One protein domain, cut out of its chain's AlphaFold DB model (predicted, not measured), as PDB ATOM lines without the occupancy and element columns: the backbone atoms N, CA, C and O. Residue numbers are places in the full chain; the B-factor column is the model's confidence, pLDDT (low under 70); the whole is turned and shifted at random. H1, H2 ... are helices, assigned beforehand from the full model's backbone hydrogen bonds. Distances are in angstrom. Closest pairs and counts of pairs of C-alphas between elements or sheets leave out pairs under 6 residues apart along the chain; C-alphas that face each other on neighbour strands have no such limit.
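AT A GLANCE: This is residues 316 to 438 of the 920 residues of an uncharacterized protein of Melanomma pulvis-pyrius CBS 109.77 (UniProt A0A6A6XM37). Four helices, H4, H5, H6 and H7, stand side by side in a zigzag row, each folding back on the one before, and the short helices H1, H2 and H3 lie over one side of it. The printed part has 123 residues with seven named helices, H1 to H7 in that order, and no named strand: all helix. It is compact, with a radius of gyration of the C-alphas of 13.3 A, and rounded, spanning 37 by 31 by 27 A.

HOW THE PARTS SIT: Start at H4, residues 368 to 383, which touches H5, residues 387 to 400, opposite ways at a shallow tilt of 26 degrees; their closest C-alphas, of Ala 378 and Ala 390, are 4.4 A apart. H5, the hub, touches H6, residues 408 to 417, opposite ways at 22 degrees, closest at the C-alphas of Leu 387 and Ser 417, 4.7 A. These three form an up-and-down bundle, each running against the one before. H7, residues 421 to 436, touches H6 with residues 424 to 431 alone, closest at the C-alphas of Val 427 and Ala 415, 5.9 A. H1, residues 327 to 335, only just touches H5, with 3 pairs of C-alphas within 8 A, about perpendicular at 89 degrees; the closest are those of Leu 330 and Pro 392, 6.1 A. H2, residues 343 to 349, touches H1, closest at the C-alphas of Thr 347 and Pro 327, 5.5 A. H3, residues 352 to 355, touches no helix. Each O i to N i+4 pair is within hydrogen-bond range in H1, H2, H4, H6 and H7, and 8 of 10 in H5; H3 is too short for one.

IN THESE COORDINATES: Find C-alpha 327 at (159.693, 147.006, 189.477), where H1 begins. H4 runs 22.3 A from C-alpha 368 at (150.890, 144.589, 169.743), H5 19.9 A, and H7 22.9 A to C-alpha 436 at (178.139, 150.900, 168.890).

THE WHOLE: The C-alphas farthest apart, of Gly 316 and Gly 338, are 37.6 A apart. The printed part has no cut; the long link is H3 to H4. Look for pLDDT under 70 at residues 316 to 325, 358 to 365 and 404 to 406.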
ATOM      1  N   GLY A 316     181.713 151.008 181.167       60.47
ATOM      2  CA  GLY A 316     181.681 151.262 182.617       60.47
ATOM      3  C   GLY A 316     180.541 150.544 183.359       60.47
ATOM      4  O   GLY A 316     180.324 150.771 184.554       60.47
ATOM      5  N   LEU A 317     179.818 149.655 182.667       60.59
ATOM      6  CA  LEU A 317     178.613 148.978 183.144       60.59
ATOM      7  C   LEU A 317     178.856 148.208 184.445       60.59
ATOM      8  O   LEU A 317     177.946 148.128 185.267       60.59
ATOM      9  N   ALA A 318     180.062 147.690 184.683       62.62
ATOM     10  CA  ALA A 318     180.444 147.036 185.935       62.62
ATOM     11  C   ALA A 318     180.177 147.895 187.194       62.62
ATOM     12  O   ALA A 318     179.698 147.363 188.194       62.62
ATOM     13  N   GLY A 319     180.402 149.216 187.136       62.62
ATOM     14  CA  GLY A 319     180.164 150.135 188.261       62.62
ATOM     15  C   GLY A 319     178.689 150.491 188.491       62.62
ATOM     16  O   GLY A 319     178.314 150.957 189.569       62.62
ATOM     17  N   ILE A 320     177.826 150.248 187.501       59.31
ATOM     18  CA  ILE A 320     176.383 150.464 187.616       59.31
ATOM     19  C   ILE A 320     175.802 149.316 188.453       59.31
ATOM     20  O   ILE A 320     175.596 148.212 187.940       59.31
ATOM     21  N   LYS A 321     175.526 149.573 189.743       61.91
ATOM     22  CA  LYS A 321     174.645 148.715 190.565       61.91
ATOM     23  C   LYS A 321     173.395 148.382 189.752       61.91
ATOM     24  O   LYS A 321     172.893 149.290 189.090       61.91
ATOM     25  N   ASP A 322     172.938 147.123 189.796       58.50
ATOM     26  CA  ASP A 322     171.790 146.637 189.008       58.50
ATOM     27  C   ASP A 322     170.701 147.716 188.962       58.50
ATOM     28  O   ASP A 322     170.291 148.181 190.031       58.50
ATOM     29  N   PRO A 323     170.358 148.221 187.760       54.12
ATOM     30  CA  PRO A 323     169.788 149.547 187.611       54.12
ATOM     31  C   PRO A 323     168.490 149.596 188.401       54.12
ATOM     32  O   PRO A 323     167.567 148.838 188.110       54.12
ATOM     33  N   VAL A 324     168.452 150.460 189.424       51.34
ATOM     34  CA  VAL A 324     167.399 150.484 190.459       51.34
ATOM     35  C   VAL A 324     166.138 151.181 189.938       51.34
ATOM     36  O   VAL A 324     165.599 152.124 190.512       51.34
ATOM     37  N   TYR A 325     165.685 150.687 188.797       67.12
ATOM     38  CA  TYR A 325     164.333 150.780 188.318       67.12
ATOM     39  C   TYR A 325     163.467 149.991 189.300       67.12
ATOM     40  O   TYR A 325     163.618 148.778 189.425       67.12
ATOM     41  N   ASP A 326     162.566 150.670 190.003       80.50
ATOM     42  CA  ASP A 326     161.634 150.028 190.929       80.50
ATOM     43  C   ASP A 326     160.601 149.186 190.148       80.50
ATOM     44  O   ASP A 326     159.736 149.760 189.471       80.50
ATOM     45  N   PRO A 327     160.627 147.838 190.228       85.31
ATOM     46  CA  PRO A 327     159.693 147.006 189.477       85.31
ATOM     47  C   PRO A 327     158.255 147.161 189.993       85.31
ATOM     48  O   PRO A 327     157.310 146.986 189.225       85.31
ATOM     49  N   ARG A 328     158.072 147.559 191.265       88.19
ATOM     50  CA  ARG A 328     156.755 147.839 191.858       88.19
ATOM     51  C   ARG A 328     156.161 149.130 191.301       88.19
ATOM     52  O   ARG A 328     154.949 149.197 191.113       88.19
ATOM     53  N   ARG A 329     156.995 150.128 190.970       87.81
ATOM     54  CA  ARG A 329     156.550 151.353 190.281       87.81
ATOM     55  C   ARG A 329     155.949 151.022 188.919       87.81
ATOM     56  O   ARG A 329     154.820 151.426 188.654       87.81
ATOM     57  N   LEU A 330     156.666 150.272 188.075       89.81
ATOM     58  CA  LEU A 330     156.122 149.861 186.776       89.81
ATOM     59  C   LEU A 330     154.885 148.983 186.953       89.81
ATOM     60  O   LEU A 330     153.897 149.224 186.270       89.81
ATOM     61  N   GLN A 331     154.901 148.019 187.879       90.44
ATOM     62  CA  GLN A 331     153.722 147.200 188.164       90.44
ATOM     63  C   GLN A 331     152.505 148.083 188.487       90.44
ATOM     64  O   GLN A 331     151.466 147.931 187.856       90.44
ATOM     65  N   GLY A 332     152.648 149.077 189.371       91.31
ATOM     66  CA  GLY A 332     151.581 150.028 189.695       91.31
ATOM     67  C   GLY A 332     151.119 150.892 188.513       91.31
ATOM     68  O   GLY A 332     149.928 151.177 188.396       91.31
ATOM     69  N   LEU A 333     152.021 151.277 187.607       92.12
ATOM     70  CA  LEU A 333     151.674 152.005 186.378       92.12
ATOM     71  C   LEU A 333     150.942 151.126 185.354       92.12
ATOM     72  O   LEU A 333     150.013 151.597 184.703       92.12
ATOM     73  N   LEU A 334     151.311 149.851 185.246       91.06
ATOM     74  CA  LEU A 334     150.644 148.877 184.383       91.06
ATOM     75  C   LEU A 334     149.277 148.461 184.947       91.06
ATOM     76  O   LEU A 334     148.304 148.407 184.200       91.06
ATOM     77  N   SER A 335     149.146 148.289 186.264       91.56
ATOM     78  CA  SER A 335     147.849 148.026 186.899       91.56
ATOM     79  C   SER A 335     146.874 149.203 186.752       91.56
ATOM     80  O   SER A 335     145.681 148.976 186.581       91.56
ATOM     81  N   ARG A 336     147.359 150.458 186.698       89.00
ATOM     82  CA  ARG A 336     146.533 151.629 186.320       89.00
ATOM     83  C   ARG A 336     146.001 151.571 184.879       89.00
ATOM     84  O   ARG A 336     145.006 152.227 184.592       89.00
ATOM     85  N   LEU A 337     146.631 150.794 183.993       88.06
ATOM     86  CA  LEU A 337     146.152 150.509 182.632       88.06
ATOM     87  C   LEU A 337     145.265 149.255 182.538       88.06
ATOM     88  O   LEU A 337     144.855 148.886 181.440       88.06
ATOM     89  N   GLY A 338     144.977 148.588 183.660       90.38
ATOM     90  CA  GLY A 338     144.287 147.295 183.669       90.38
ATOM     91  C   GLY A 338     145.176 146.115 183.263       90.38
ATOM     92  O   GLY A 338     144.660 145.048 182.941       90.38
ATOM     93  N   PHE A 339     146.505 146.278 183.267       88.88
ATOM     94  CA  PHE A 339     147.446 145.184 183.039       88.88
ATOM     95  C   PHE A 339     147.905 144.588 184.373       88.88
ATOM     96  O   PHE A 339     148.748 145.145 185.083       88.88
ATOM     97  N   GLU A 340     147.358 143.421 184.706       86.56
ATOM     98  CA  GLU A 340     147.880 142.576 185.776       86.56
ATOM     99  C   GLU A 340     149.177 141.911 185.304       86.56
ATOM    100  O   GLU A 340     149.167 141.018 184.457       86.56
ATOM    101  N   TRP A 341     150.317 142.358 185.836       80.62
ATOM    102  CA  TRP A 341     151.617 141.760 185.532       80.62
ATOM    103  C   TRP A 341     152.308 141.310 186.817       80.62
ATOM    104  O   TRP A 341     152.390 142.058 187.796       80.62
ATOM    105  N   ASN A 342     152.787 140.064 186.834       83.69
ATOM    106  CA  ASN A 342     153.463 139.491 187.995       83.69
ATOM    107  C   ASN A 342     154.787 140.237 188.238       83.69
ATOM    108  O   ASN A 342     155.616 140.340 187.331       83.69
ATOM    109  N   LEU A 343     155.005 140.709 189.471       81.44
ATOM    110  CA  LEU A 343     156.222 141.406 189.891       81.44
ATOM    111  C   LEU A 343     157.500 140.618 189.560       81.44
ATOM    112  O   LEU A 343     158.502 141.229 189.201       81.44
ATOM    113  N   ASP A 344     157.473 139.284 189.593       82.62
ATOM    114  CA  ASP A 344     158.613 138.439 189.218       82.62
ATOM    115  C   ASP A 344     158.888 138.431 187.712       82.62
ATOM    116  O   ASP A 344     160.033 138.245 187.298       82.62
ATOM    117  N   ALA A 345     157.860 138.593 186.874       79.12
ATOM    118  CA  ALA A 345     158.016 138.747 185.427       79.12
ATOM    119  C   ALA A 345     158.543 140.152 185.104       79.12
ATOM    120  O   ALA A 345     159.554 140.281 184.416       79.12
ATOM    121  N   VAL A 346     157.940 141.183 185.711       77.88
ATOM    122  CA  VAL A 346     158.392 142.583 185.637       77.88
ATOM    123  C   VAL A 346     159.877 142.669 186.019       77.88
ATOM    124  O   VAL A 346     160.707 143.121 185.236       77.88
ATOM    125  N   THR A 347     160.242 142.133 187.186       83.00
ATOM    126  CA  THR A 347     161.612 142.150 187.722       83.00
ATOM    127  C   THR A 347     162.587 141.350 186.862       83.00
ATOM    128  O   THR A 347     163.710 141.803 186.670       83.00
ATOM    129  N   ARG A 348     162.196 140.186 186.313       81.88
ATOM    130  CA  ARG A 348     163.040 139.417 185.371       81.88
ATOM    131  C   ARG A 348     163.349 140.212 184.104       81.88
ATOM    132  O   ARG A 348     164.501 140.236 183.681       81.88
ATOM    133  N   ASN A 349     162.346 140.885 183.552       77.44
ATOM    134  CA  ASN A 349     162.448 141.617 182.292       77.44
ATOM    135  C   ASN A 349     163.263 142.919 182.410       77.44
ATOM    136  O   ASN A 349     163.822 143.393 181.427       77.44
ATOM    137  N   LEU A 350     163.387 143.458 183.625       80.88
ATOM    138  CA  LEU A 350     164.162 144.664 183.939       80.88
ATOM    139  C   LEU A 350     165.601 144.393 184.408       80.88
ATOM    140  O   LEU A 350     166.350 145.342 184.641       80.88
ATOM    141  N   ARG A 351     166.018 143.127 184.570       83.19
ATOM    142  CA  ARG A 351     167.392 142.818 185.007       83.19
ATOM    143  C   ARG A 351     168.405 143.362 184.003       83.19
ATOM    144  O   ARG A 351     168.224 143.228 182.795       83.19
ATOM    145  N   LYS A 352     169.529 143.891 184.486       81.12
ATOM    146  CA  LYS A 352     170.621 144.444 183.661       81.12
ATOM    147  C   LYS A 352     171.066 143.501 182.543       81.12
ATOM    148  O   LYS A 352     171.182 143.907 181.393       81.12
ATOM    149  N   ASN A 353     171.246 142.220 182.862       80.12
ATOM    150  CA  ASN A 353     171.645 141.187 181.904       80.12
ATOM    151  C   ASN A 353     170.580 140.868 180.835       80.12
ATOM    152  O   ASN A 353     170.868 140.076 179.943       80.12
ATOM    153  N   VAL A 354     169.375 141.432 180.949       80.00
ATOM    154  CA  VAL A 354     168.265 141.331 179.995       80.00
ATOM    155  C   VAL A 354     168.093 142.655 179.245       80.00
ATOM    156  O   VAL A 354     168.127 142.658 178.022       80.00
ATOM    157  N   VAL A 355     168.041 143.797 179.943       83.00
ATOM    158  CA  VAL A 355     167.933 145.135 179.317       83.00
ATOM    159  C   VAL A 355     169.106 145.421 178.361       83.00
ATOM    160  O   VAL A 355     168.921 146.052 177.322       83.00
ATOM    161  N   PHE A 356     170.305 144.913 178.668       82.81
ATOM    162  CA  PHE A 356     171.495 145.037 177.818       82.81
ATOM    163  C   PHE A 356     171.723 143.856 176.852       82.81
ATOM    164  O   PHE A 356     172.690 143.897 176.090       82.81
ATOM    165  N   ARG A 357     170.865 142.823 176.821       79.69
ATOM    166  CA  ARG A 357     170.948 141.772 175.787       79.69
ATOM    167  C   ARG A 357     170.486 142.301 174.432       79.69
ATOM    168  O   ARG A 357     169.583 143.127 174.343       79.69
ATOM    169  N   VAL A 358     171.144 141.811 173.381       65.19
ATOM    170  CA  VAL A 358     170.758 142.054 171.982       65.19
ATOM    171  C   VAL A 358     169.645 141.088 171.565       65.19
ATOM    172  O   VAL A 358     168.728 141.491 170.857       65.19
ATOM    173  N   GLU A 359     169.699 139.848 172.065       68.06
ATOM    174  CA  GLU A 359     168.571 138.910 172.089       68.06
ATOM    175  C   GLU A 359     167.354 139.556 172.758       68.06
ATOM    176  O   GLU A 359     167.487 140.254 173.770       68.06
ATOM    177  N   SER A 360     166.164 139.288 172.231       59.34
ATOM    178  CA  SER A 360     164.933 139.753 172.848       59.34
ATOM    179  C   SER A 360     164.618 139.027 174.149       59.34
ATOM    180  O   SER A 360     164.941 137.856 174.367       59.34
ATOM    181  N   ILE A 361     163.857 139.716 174.995       63.00
ATOM    182  CA  ILE A 361     162.877 139.012 175.811       63.00
ATOM    183  C   ILE A 361     161.857 138.438 174.835       63.00
ATOM    184  O   ILE A 361     161.276 139.200 174.067       63.00
ATOM    185  N   SER A 362     161.609 137.129 174.896       58.25
ATOM    186  CA  SER A 362     160.515 136.473 174.174       58.25
ATOM    187  C   SER A 362     159.188 137.191 174.462       58.25
ATOM    188  O   SER A 362     158.515 136.886 175.444       58.25
ATOM    189  N   ALA A 363     158.796 138.122 173.590       53.75
ATOM    190  CA  ALA A 363     157.670 139.041 173.783       53.75
ATOM    191  C   ALA A 363     156.281 138.375 173.664       53.75
ATOM    192  O   ALA A 363     155.271 139.067 173.590       53.75
ATOM    193  N   LYS A 364     156.228 137.035 173.678       56.66
ATOM    194  CA  LYS A 364     155.030 136.193 173.517       56.66
ATOM    195  C   LYS A 364     153.886 136.528 174.484       56.66
ATOM    196  O   LYS A 364     152.740 136.244 174.161       56.66
ATOM    197  N   ASP A 365     154.197 137.141 175.625       68.62
ATOM    198  CA  ASP A 365     153.223 137.530 176.652       68.62
ATOM    199  C   ASP A 365     152.522 138.877 176.357       68.62
ATOM    200  O   ASP A 365     151.546 139.212 177.028       68.62
ATOM    201  N   TRP A 366     153.011 139.671 175.393       80.38
ATOM    202  CA  TRP A 366     152.501 141.012 175.080       80.38
ATOM    203  C   TRP A 366     152.008 141.114 173.637       80.38
ATOM    204  O   TRP A 366     152.791 141.072 172.689       80.38
ATOM    205  N   SER A 367     150.709 141.357 173.460       87.50
ATOM    206  CA  SER A 367     150.155 141.689 172.150       87.50
ATOM    207  C   SER A 367     150.581 143.089 171.689       87.50
ATOM    208  O   SER A 367     150.827 144.002 172.489       87.50
ATOM    209  N   THR A 368     150.601 143.290 170.370       85.25
ATOM    210  CA  THR A 368     150.890 144.589 169.743       85.25
ATOM    211  C   THR A 368     149.974 145.698 170.268       85.25
ATOM    212  O   THR A 368     150.439 146.815 170.494       85.25
ATOM    213  N   GLU A 369     148.701 145.385 170.526       86.94
ATOM    214  CA  GLU A 369     147.697 146.315 171.054       86.94
ATOM    215  C   GLU A 369     148.005 146.735 172.502       86.94
ATOM    216  O   GLU A 369     147.957 147.921 172.833       86.94
ATOM    217  N   GLN A 370     148.386 145.788 173.368       88.62
ATOM    218  CA  GLN A 370     148.807 146.094 174.741       88.62
ATOM    219  C   GLN A 370     150.059 146.985 174.727       88.62
ATOM    220  O   GLN A 370     150.103 147.994 175.429       88.62
ATOM    221  N   MET A 371     151.038 146.691 173.862       88.62
ATOM    222  CA  MET A 371     152.222 147.539 173.676       88.62
ATOM    223  C   MET A 371     151.892 148.936 173.126       88.62
ATOM    224  O   MET A 371     152.519 149.913 173.532       88.62
ATOM    225  N   GLN A 372     150.903 149.066 172.236       87.50
ATOM    226  CA  GLN A 372     150.405 150.371 171.782       87.50
ATOM    227  C   GLN A 372     149.733 151.149 172.924       87.50
ATOM    228  O   GLN A 372     150.011 152.334 173.086       87.50
ATOM    229  N   LYS A 373     148.929 150.488 173.771       88.00
ATOM    230  CA  LYS A 373     148.313 151.092 174.968       88.00
ATOM    231  C   LYS A 373     149.354 151.569 175.989       88.00
ATOM    232  O   LYS A 373     149.249 152.693 176.474       88.00
ATOM    233  N   VAL A 374     150.389 150.767 176.270       90.94
ATOM    234  CA  VAL A 374     151.519 151.176 177.131       90.94
ATOM    235  C   VAL A 374     152.244 152.392 176.541       90.94
ATOM    236  O   VAL A 374     152.503 153.350 177.269       90.94
ATOM    237  N   LYS A 375     152.524 152.398 175.228       92.62
ATOM    238  CA  LYS A 375     153.187 153.523 174.547       92.62
ATOM    239  C   LYS A 375     152.355 154.808 174.600       92.62
ATOM    240  O   LYS A 375     152.870 155.833 175.034       92.62
ATOM    241  N   ALA A 376     151.068 154.741 174.261       86.06
ATOM    242  CA  ALA A 376     150.168 155.895 174.304       86.06
ATOM    243  C   ALA A 376     150.031 156.483 175.724       86.06
ATOM    244  O   ALA A 376     149.935 157.699 175.888       86.06
ATOM    245  N   PHE A 377     150.075 155.648 176.768       90.12
ATOM    246  CA  PHE A 377     150.073 156.126 178.153       90.12
ATOM    247  C   PHE A 377     151.407 156.754 178.575       90.12
ATOM    248  O   PHE A 377     151.406 157.769 179.271       90.12
ATOM    249  N   ALA A 378     152.539 156.208 178.118       90.81
ATOM    250  CA  ALA A 378     153.850 156.833 178.295       90.81
ATOM    251  C   ALA A 378     153.895 158.223 177.634       90.81
ATOM    252  O   ALA A 378     154.341 159.189 178.248       90.81
ATOM    253  N   GLU A 379     153.358 158.342 176.417       88.19
ATOM    254  CA  GLU A 379     153.250 159.596 175.662       88.19
ATOM    255  C   GLU A 379     152.296 160.599 176.337       88.19
ATOM    256  O   GLU A 379     152.636 161.778 176.453       88.19
ATOM    257  N   TYR A 380     151.165 160.145 176.889       87.50
ATOM    258  CA  TYR A 380     150.272 160.973 177.710       87.50
ATOM    259  C   TYR A 380     150.957 161.502 178.982       87.50
ATOM    260  O   TYR A 380     150.875 162.696 179.281       87.50
ATOM    261  N   LEU A 381     151.663 160.641 179.725       84.50
ATOM    262  CA  LEU A 381     152.410 161.037 180.925       84.50
ATOM    263  C   LEU A 381     153.552 162.004 180.579       84.50
ATOM    264  O   LEU A 381     153.779 162.965 181.313       84.50
ATOM    265  N   PHE A 382     154.215 161.800 179.440       89.69
ATOM    266  CA  PHE A 382     155.266 162.677 178.926       89.69
ATOM    267  C   PHE A 382     154.735 164.070 178.579       89.69
ATOM    268  O   PHE A 382     155.263 165.068 179.069       89.69
ATOM    269  N   ALA A 383     153.650 164.146 177.802       79.69
ATOM    270  CA  ALA A 383     152.978 165.403 177.470       79.69
ATOM    271  C   ALA A 383     152.443 166.122 178.724       79.69
ATOM    272  O   ALA A 383     152.509 167.345 178.823       79.69
ATOM    273  N   SER A 384     152.003 165.356 179.728       75.88
ATOM    274  CA  SER A 384     151.579 165.856 181.044       75.88
ATOM    275  C   SER A 384     152.744 166.271 181.962       75.88
ATOM    276  O   SER A 384     152.518 166.602 183.123       75.88
ATOM    277  N   SER A 385     153.994 166.251 181.479       86.12
ATOM    278  CA  SER A 385     155.226 166.498 182.251       86.12
ATOM    279  C   SER A 385     155.470 165.549 183.440       86.12
ATOM    280  O   SER A 385     156.362 165.794 184.253       86.12
ATOM    281  N   VAL A 386     154.756 164.420 183.533       89.44
ATOM    282  CA  VAL A 386     154.963 163.368 184.550       89.44
ATOM    283  C   VAL A 386     156.092 162.430 184.097       89.44
ATOM    284  O   VAL A 386     155.949 161.209 184.017       89.44
ATOM    285  N   LEU A 387     157.236 163.028 183.752       91.38
ATOM    286  CA  LEU A 387     158.346 162.372 183.056       91.38
ATOM    287  C   LEU A 387     158.865 161.132 183.792       91.38
ATOM    288  O   LEU A 387     159.156 160.125 183.154       91.38
ATOM    289  N   GLU A 388     158.916 161.165 185.126       91.75
ATOM    290  CA  GLU A 388     159.389 160.016 185.899       91.75
ATOM    291  C   GLU A 388     158.498 158.764 185.789       91.75
ATOM    292  O   GLU A 388     159.001 157.663 185.998       91.75
ATOM    293  N   ASP A 389     157.194 158.913 185.519       92.56
ATOM    294  CA  ASP A 389     156.276 157.785 185.289       92.56
ATOM    295  C   ASP A 389     156.187 157.435 183.790       92.56
ATOM    296  O   ASP A 389     155.912 156.288 183.444       92.56
ATOM    297  N   ALA A 390     156.497 158.374 182.887       92.38
ATOM    298  CA  ALA A 390     156.655 158.095 181.457       92.38
ATOM    299  C   ALA A 390     157.906 157.242 181.165       92.38
ATOM    300  O   ALA A 390     157.840 156.281 180.396       92.38
ATOM    301  N   PHE A 391     159.030 157.556 181.820       94.38
ATOM    302  CA  PHE A 391     160.308 156.842 181.707       94.38
ATOM    303  C   PHE A 391     160.198 155.311 181.810       94.38
ATOM    304  O   PHE A 391     160.612 154.624 180.870       94.38
ATOM    305  N   PRO A 392     159.628 154.735 182.891       92.69
ATOM    306  CA  PRO A 392     159.565 153.290 183.047       92.69
ATOM    307  C   PRO A 392     158.771 152.601 181.931       92.69
ATOM    308  O   PRO A 392     159.127 151.491 181.530       92.69
ATOM    309  N   LEU A 393     157.741 153.263 181.399       93.19
ATOM    310  CA  LEU A 393     156.891 152.737 180.334       93.19
ATOM    311  C   LEU A 393     157.585 152.810 178.963       93.19
ATOM    312  O   LEU A 393     157.550 151.831 178.222       93.19
ATOM    313  N   PHE A 394     158.284 153.908 178.642       94.19
ATOM    314  CA  PHE A 394     159.096 153.985 177.418       94.19
ATOM    315  C   PHE A 394     160.242 152.973 177.410       94.19
ATOM    316  O   PHE A 394     160.506 152.373 176.366       94.19
ATOM    317  N   LEU A 395     160.894 152.737 178.556       92.38
ATOM    318  CA  LEU A 395     161.915 151.697 178.657       92.38
ATOM    319  C   LEU A 395     161.321 150.312 178.362       92.38
ATOM    320  O   LEU A 395     161.904 149.567 177.578       92.38
ATOM    321  N   LEU A 396     160.155 149.983 178.935       90.31
ATOM    322  CA  LEU A 396     159.466 148.716 178.668       90.31
ATOM    323  C   LEU A 396     159.131 148.562 177.175       90.31
ATOM    324  O   LEU A 396     159.496 147.555 176.575       90.31
ATOM    325  N   VAL A 397     158.509 149.575 176.561       91.19
ATOM    326  CA  VAL A 397     158.166 149.569 175.125       91.19
ATOM    327  C   VAL A 397     159.409 149.384 174.255       91.19
ATOM    328  O   VAL A 397     159.371 148.611 173.298       91.19
ATOM    329  N   TRP A 398     160.522 150.046 174.587       90.69
ATOM    330  CA  TRP A 398     161.774 149.882 173.853       90.69
ATOM    331  C   TRP A 398     162.372 148.474 174.006       90.69
ATOM    332  O   TRP A 398     162.742 147.874 172.998       90.69
ATOM    333  N   ILE A 399     162.422 147.919 175.225       88.06
ATOM    334  CA  ILE A 399     162.917 146.552 175.473       88.06
ATOM    335  C   ILE A 399     162.090 145.537 174.670       88.06
ATOM    336  O   ILE A 399     162.651 144.725 173.936       88.06
ATOM    337  N   THR A 400     160.758 145.605 174.763       85.62
ATOM    338  CA  THR A 400     159.844 144.661 174.100       85.62
ATOM    339  C   THR A 400     159.870 144.774 172.570       85.62
ATOM    340  O   THR A 400     159.555 143.804 171.889       85.62
ATOM    341  N   ARG A 401     160.276 145.921 172.007       84.12
ATOM    342  CA  ARG A 401     160.344 146.163 170.548       84.12
ATOM    343  C   ARG A 401     161.767 146.177 169.972       84.12
ATOM    344  O   ARG A 401     161.945 146.539 168.806       84.12
ATOM    345  N   ARG A 402     162.784 145.802 170.761       76.94
ATOM    346  CA  ARG A 402     164.206 145.955 170.400       76.94
ATOM    347  C   ARG A 402     164.594 145.226 169.106       76.94
ATOM    348  O   ARG A 402     165.380 145.779 168.339       76.94
ATOM    349  N   GLU A 403     164.029 144.039 168.851       70.81
ATOM    350  CA  GLU A 403     164.389 143.157 167.720       70.81
ATOM    351  C   GLU A 403     164.407 143.862 166.369       70.81
ATOM    352  O   GLU A 403     165.321 143.674 165.572       70.81
ATOM    353  N   HIS A 404     163.400 144.692 166.102       61.97
ATOM    354  CA  HIS A 404     163.248 145.291 164.784       61.97
ATOM    355  C   HIS A 404     164.251 146.417 164.511       61.97
ATOM    356  O   HIS A 404     164.306 146.884 163.381       61.97
ATOM    357  N   MET A 405     164.995 146.907 165.515       57.03
ATOM    358  CA  MET A 405     165.810 148.137 165.461       57.03
ATOM    359  C   MET A 405     165.040 149.431 165.101       57.03
ATOM    360  O   MET A 405     165.650 150.497 165.106       57.03
ATOM    361  N   ARG A 406     163.722 149.372 164.842       62.34
ATOM    362  CA  ARG A 406     162.881 150.490 164.353       62.34
ATOM    363  C   ARG A 406     162.412 151.447 165.448       62.34
ATOM    364  O   ARG A 406     162.503 152.656 165.274       62.34
ATOM    365  N   ASP A 407     161.959 150.952 166.606       71.50
ATOM    366  CA  ASP A 407     161.391 151.804 167.675       71.50
ATOM    367  C   ASP A 407     162.478 152.499 168.535       71.50
ATOM    368  O   ASP A 407     162.400 152.588 169.761       71.50
ATOM    369  N   LYS A 408     163.521 153.021 167.875       81.50
ATOM    370  CA  LYS A 408     164.566 153.876 168.472       81.50
ATOM    371  C   LYS A 408     163.978 155.193 168.977       81.50
ATOM    372  O   LYS A 408     164.507 155.769 169.922       81.50
ATOM    373  N   GLN A 409     162.836 155.610 168.429       83.31
ATOM    374  CA  GLN A 409     162.034 156.707 168.964       83.31
ATOM    375  C   GLN A 409     161.631 156.458 170.427       83.31
ATOM    376  O   GLN A 409     161.692 157.384 171.231       83.31
ATOM    377  N   SER A 410     161.310 155.219 170.822       87.94
ATOM    378  CA  SER A 410     161.055 154.905 172.237       87.94
ATOM    379  C   SER A 410     162.319 154.989 173.103       87.94
ATOM    380  O   SER A 410     162.214 155.380 174.260       87.94
ATOM    381  N   LEU A 411     163.520 154.730 172.561       91.81
ATOM    382  CA  LEU A 411     164.786 154.972 173.275       91.81
ATOM    383  C   LEU A 411     165.078 156.475 173.439       91.81
ATOM    384  O   LEU A 411     165.529 156.896 174.501       91.81
ATOM    385  N   ILE A 412     164.768 157.288 172.428       88.00
ATOM    386  CA  ILE A 412     164.877 158.756 172.483       88.00
ATOM    387  C   ILE A 412     163.896 159.330 173.519       88.00
ATOM    388  O   ILE A 412     164.292 160.119 174.374       88.00
ATOM    389  N   GLN A 413     162.634 158.888 173.527       90.50
ATOM    390  CA  GLN A 413     161.668 159.324 174.544       90.50
ATOM    391  C   GLN A 413     162.025 158.811 175.949       90.50
ATOM    392  O   GLN A 413     161.854 159.537 176.928       90.50
ATOM    393  N   CYS A 414     162.605 157.610 176.060       92.75
ATOM    394  CA  CYS A 414     163.204 157.091 177.293       92.75
ATOM    395  C   CYS A 414     164.350 158.000 177.795       92.75
ATOM    396  O   CYS A 414     164.388 158.349 178.972       92.75
ATOM    397  N   ALA A 415     165.225 158.495 176.910       92.12
ATOM    398  CA  ALA A 415     166.269 159.465 177.268       92.12
ATOM    399  C   ALA A 415     165.704 160.802 177.758       92.12
ATOM    400  O   ALA A 415     166.121 161.308 178.801       92.12
ATOM    401  N   ARG A 416     164.704 161.344 177.057       90.56
ATOM    402  CA  ARG A 416     164.065 162.625 177.400       90.56
ATOM    403  C   ARG A 416     163.256 162.577 178.697       90.56
ATOM    404  O   ARG A 416     163.093 163.602 179.353       90.56
ATOM    405  N   SER A 417     162.756 161.402 179.078       94.25
ATOM    406  CA  SER A 417     162.000 161.190 180.320       94.25
ATOM    407  C   SER A 417     162.865 160.800 181.526       94.25
ATOM    408  O   SER A 417     162.382 160.846 182.657       94.25
ATOM    409  N   ALA A 418     164.151 160.489 181.328       93.38
ATOM    410  CA  ALA A 418     165.091 160.140 182.393       93.38
ATOM    411  C   ALA A 418     165.444 161.351 183.288       93.38
ATOM    412  O   ALA A 418     166.477 162.009 183.136       93.38
ATOM    413  N   VAL A 419     164.577 161.657 184.257       91.62
ATOM    414  CA  VAL A 419     164.775 162.755 185.223       91.62
ATOM    415  C   VAL A 419     165.707 162.353 186.371       91.62
ATOM    416  O   VAL A 419     166.516 163.172 186.817       91.62
ATOM    417  N   ARG A 420     165.630 161.107 186.858       88.69
ATOM    418  CA  ARG A 420     166.436 160.649 188.002       88.69
ATOM    419  C   ARG A 420     167.866 160.316 187.575       88.69
ATOM    420  O   ARG A 420     168.128 159.927 186.438       88.69
ATOM    421  N   SER A 421     168.814 160.430 188.503       88.69
ATOM    422  CA  SER A 421     170.230 160.125 188.246       88.69
ATOM    423  C   SER A 421     170.467 158.655 187.877       88.69
ATOM    424  O   SER A 421     171.253 158.387 186.972       88.69
ATOM    425  N   SER A 422     169.747 157.722 188.511       86.38
ATOM    426  CA  SER A 422     169.691 156.294 188.148       86.38
ATOM    427  C   SER A 422     169.311 156.087 186.684       86.38
ATOM    428  O   SER A 422     169.985 155.377 185.941       86.38
ATOM    429  N   ASP A 423     168.242 156.761 186.278       89.62
ATOM    430  CA  ASP A 423     167.562 156.582 185.002       89.62
ATOM    431  C   ASP A 423     168.456 157.122 183.878       89.62
ATOM    432  O   ASP A 423     168.682 156.452 182.872       89.62
ATOM    433  N   ARG A 424     169.089 158.280 184.111       90.50
ATOM    434  CA  ARG A 424     170.109 158.866 183.227       90.50
ATOM    435  C   ARG A 424     171.328 157.969 183.058       90.50
ATOM    436  O   ARG A 424     171.862 157.889 181.960       90.50
ATOM    437  N   VAL A 425     171.799 157.324 184.126       89.19
ATOM    438  CA  VAL A 425     172.947 156.401 184.065       89.19
ATOM    439  C   VAL A 425     172.596 155.140 183.269       89.19
ATOM    440  O   VAL A 425     173.397 154.712 182.440       89.19
ATOM    441  N   LEU A 426     171.385 154.599 183.439       88.62
ATOM    442  CA  LEU A 426     170.884 153.488 182.628       88.62
ATOM    443  C   LEU A 426     170.767 153.875 181.146       88.62
ATOM    444  O   LEU A 426     171.338 153.196 180.293       88.62
ATOM    445  N   VAL A 427     170.066 154.969 180.827       92.19
ATOM    446  CA  VAL A 427     169.863 155.378 179.429       92.19
ATOM    447  C   VAL A 427     171.171 155.755 178.755       92.19
ATOM    448  O   VAL A 427     171.369 155.375 177.609       92.19
ATOM    449  N   ARG A 428     172.090 156.431 179.455       92.69
ATOM    450  CA  ARG A 428     173.424 156.738 178.932       92.69
ATOM    451  C   ARG A 428     174.103 155.490 178.357       92.69
ATOM    452  O   ARG A 428     174.447 155.486 177.179       92.69
ATOM    453  N   ALA A 429     174.203 154.423 179.151       89.94
ATOM    454  CA  ALA A 429     174.824 153.180 178.705       89.94
ATOM    455  C   ALA A 429     174.006 152.467 177.607       89.94
ATOM    456  O   ALA A 429     174.579 151.799 176.748       89.94
ATOM    457  N   LEU A 430     172.674 152.613 177.586       91.19
ATOM    458  CA  LEU A 430     171.842 152.084 176.496       91.19
ATOM    459  C   LEU A 430     172.026 152.860 175.188       91.19
ATOM    460  O   LEU A 430     172.027 152.239 174.128       91.19
ATOM    461  N   LEU A 431     172.205 154.183 175.233       92.19
ATOM    462  CA  LEU A 431     172.544 155.006 174.071       92.19
ATOM    463  C   LEU A 431     173.941 154.641 173.557       92.19
ATOM    464  O   LEU A 431     174.073 154.317 172.382       92.19
ATOM    465  N   GLU A 432     174.944 154.591 174.439       91.12
ATOM    466  CA  GLU A 432     176.318 154.178 174.113       91.12
ATOM    467  C   GLU A 432     176.342 152.781 173.444       91.12
ATOM    468  O   GLU A 432     176.865 152.648 172.335       91.12
ATOM    469  N   GLN A 433     175.655 151.779 174.017       89.38
ATOM    470  CA  GLN A 433     175.507 150.445 173.408       89.38
ATOM    471  C   GLN A 433     174.725 150.473 172.079       89.38
ATOM    472  O   GLN A 433     175.038 149.728 171.152       89.38
ATOM    473  N   ASN A 434     173.678 151.295 171.950       89.19
ATOM    474  CA  ASN A 434     172.916 151.363 170.701       89.19
ATOM    475  C   ASN A 434     173.713 152.033 169.577       89.19
ATOM    476  O   ASN A 434     173.549 151.623 168.434       89.19
ATOM    477  N   MET A 435     174.571 153.011 169.879       88.62
ATOM    478  CA  MET A 435     175.439 153.659 168.891       88.62
ATOM    479  C   MET A 435     176.571 152.744 168.418       88.62
ATOM    480  O   MET A 435     176.902 152.773 167.235       88.62
ATOM    481  N   SER A 436     177.135 151.900 169.294       88.75
ATOM    482  CA  SER A 436     178.139 150.900 168.890       88.75
ATOM    483  C   SER A 436     177.557 149.755 168.052       88.75
ATOM    484  O   SER A 436     178.304 149.056 167.378       88.75
ATOM    485  N   LEU A 437     176.235 149.552 168.095       86.00
ATOM    486  CA  LEU A 437     175.502 148.578 167.276       86.00
ATOM    487  C   LEU A 437     174.953 149.167 165.960       86.00
ATOM    488  O   LEU A 437     174.285 148.452 165.213       86.00
ATOM    489  N   LEU A 438     175.186 150.452 165.674       84.62
ATOM    490  CA  LEU A 438     174.828 151.068 164.394       84.62
ATOM    491  C   LEU A 438     176.021 151.027 163.442       84.62
ATOM    492  O   LEU A 438     176.997 151.753 163.633       84.62
TER     493      LEU A 438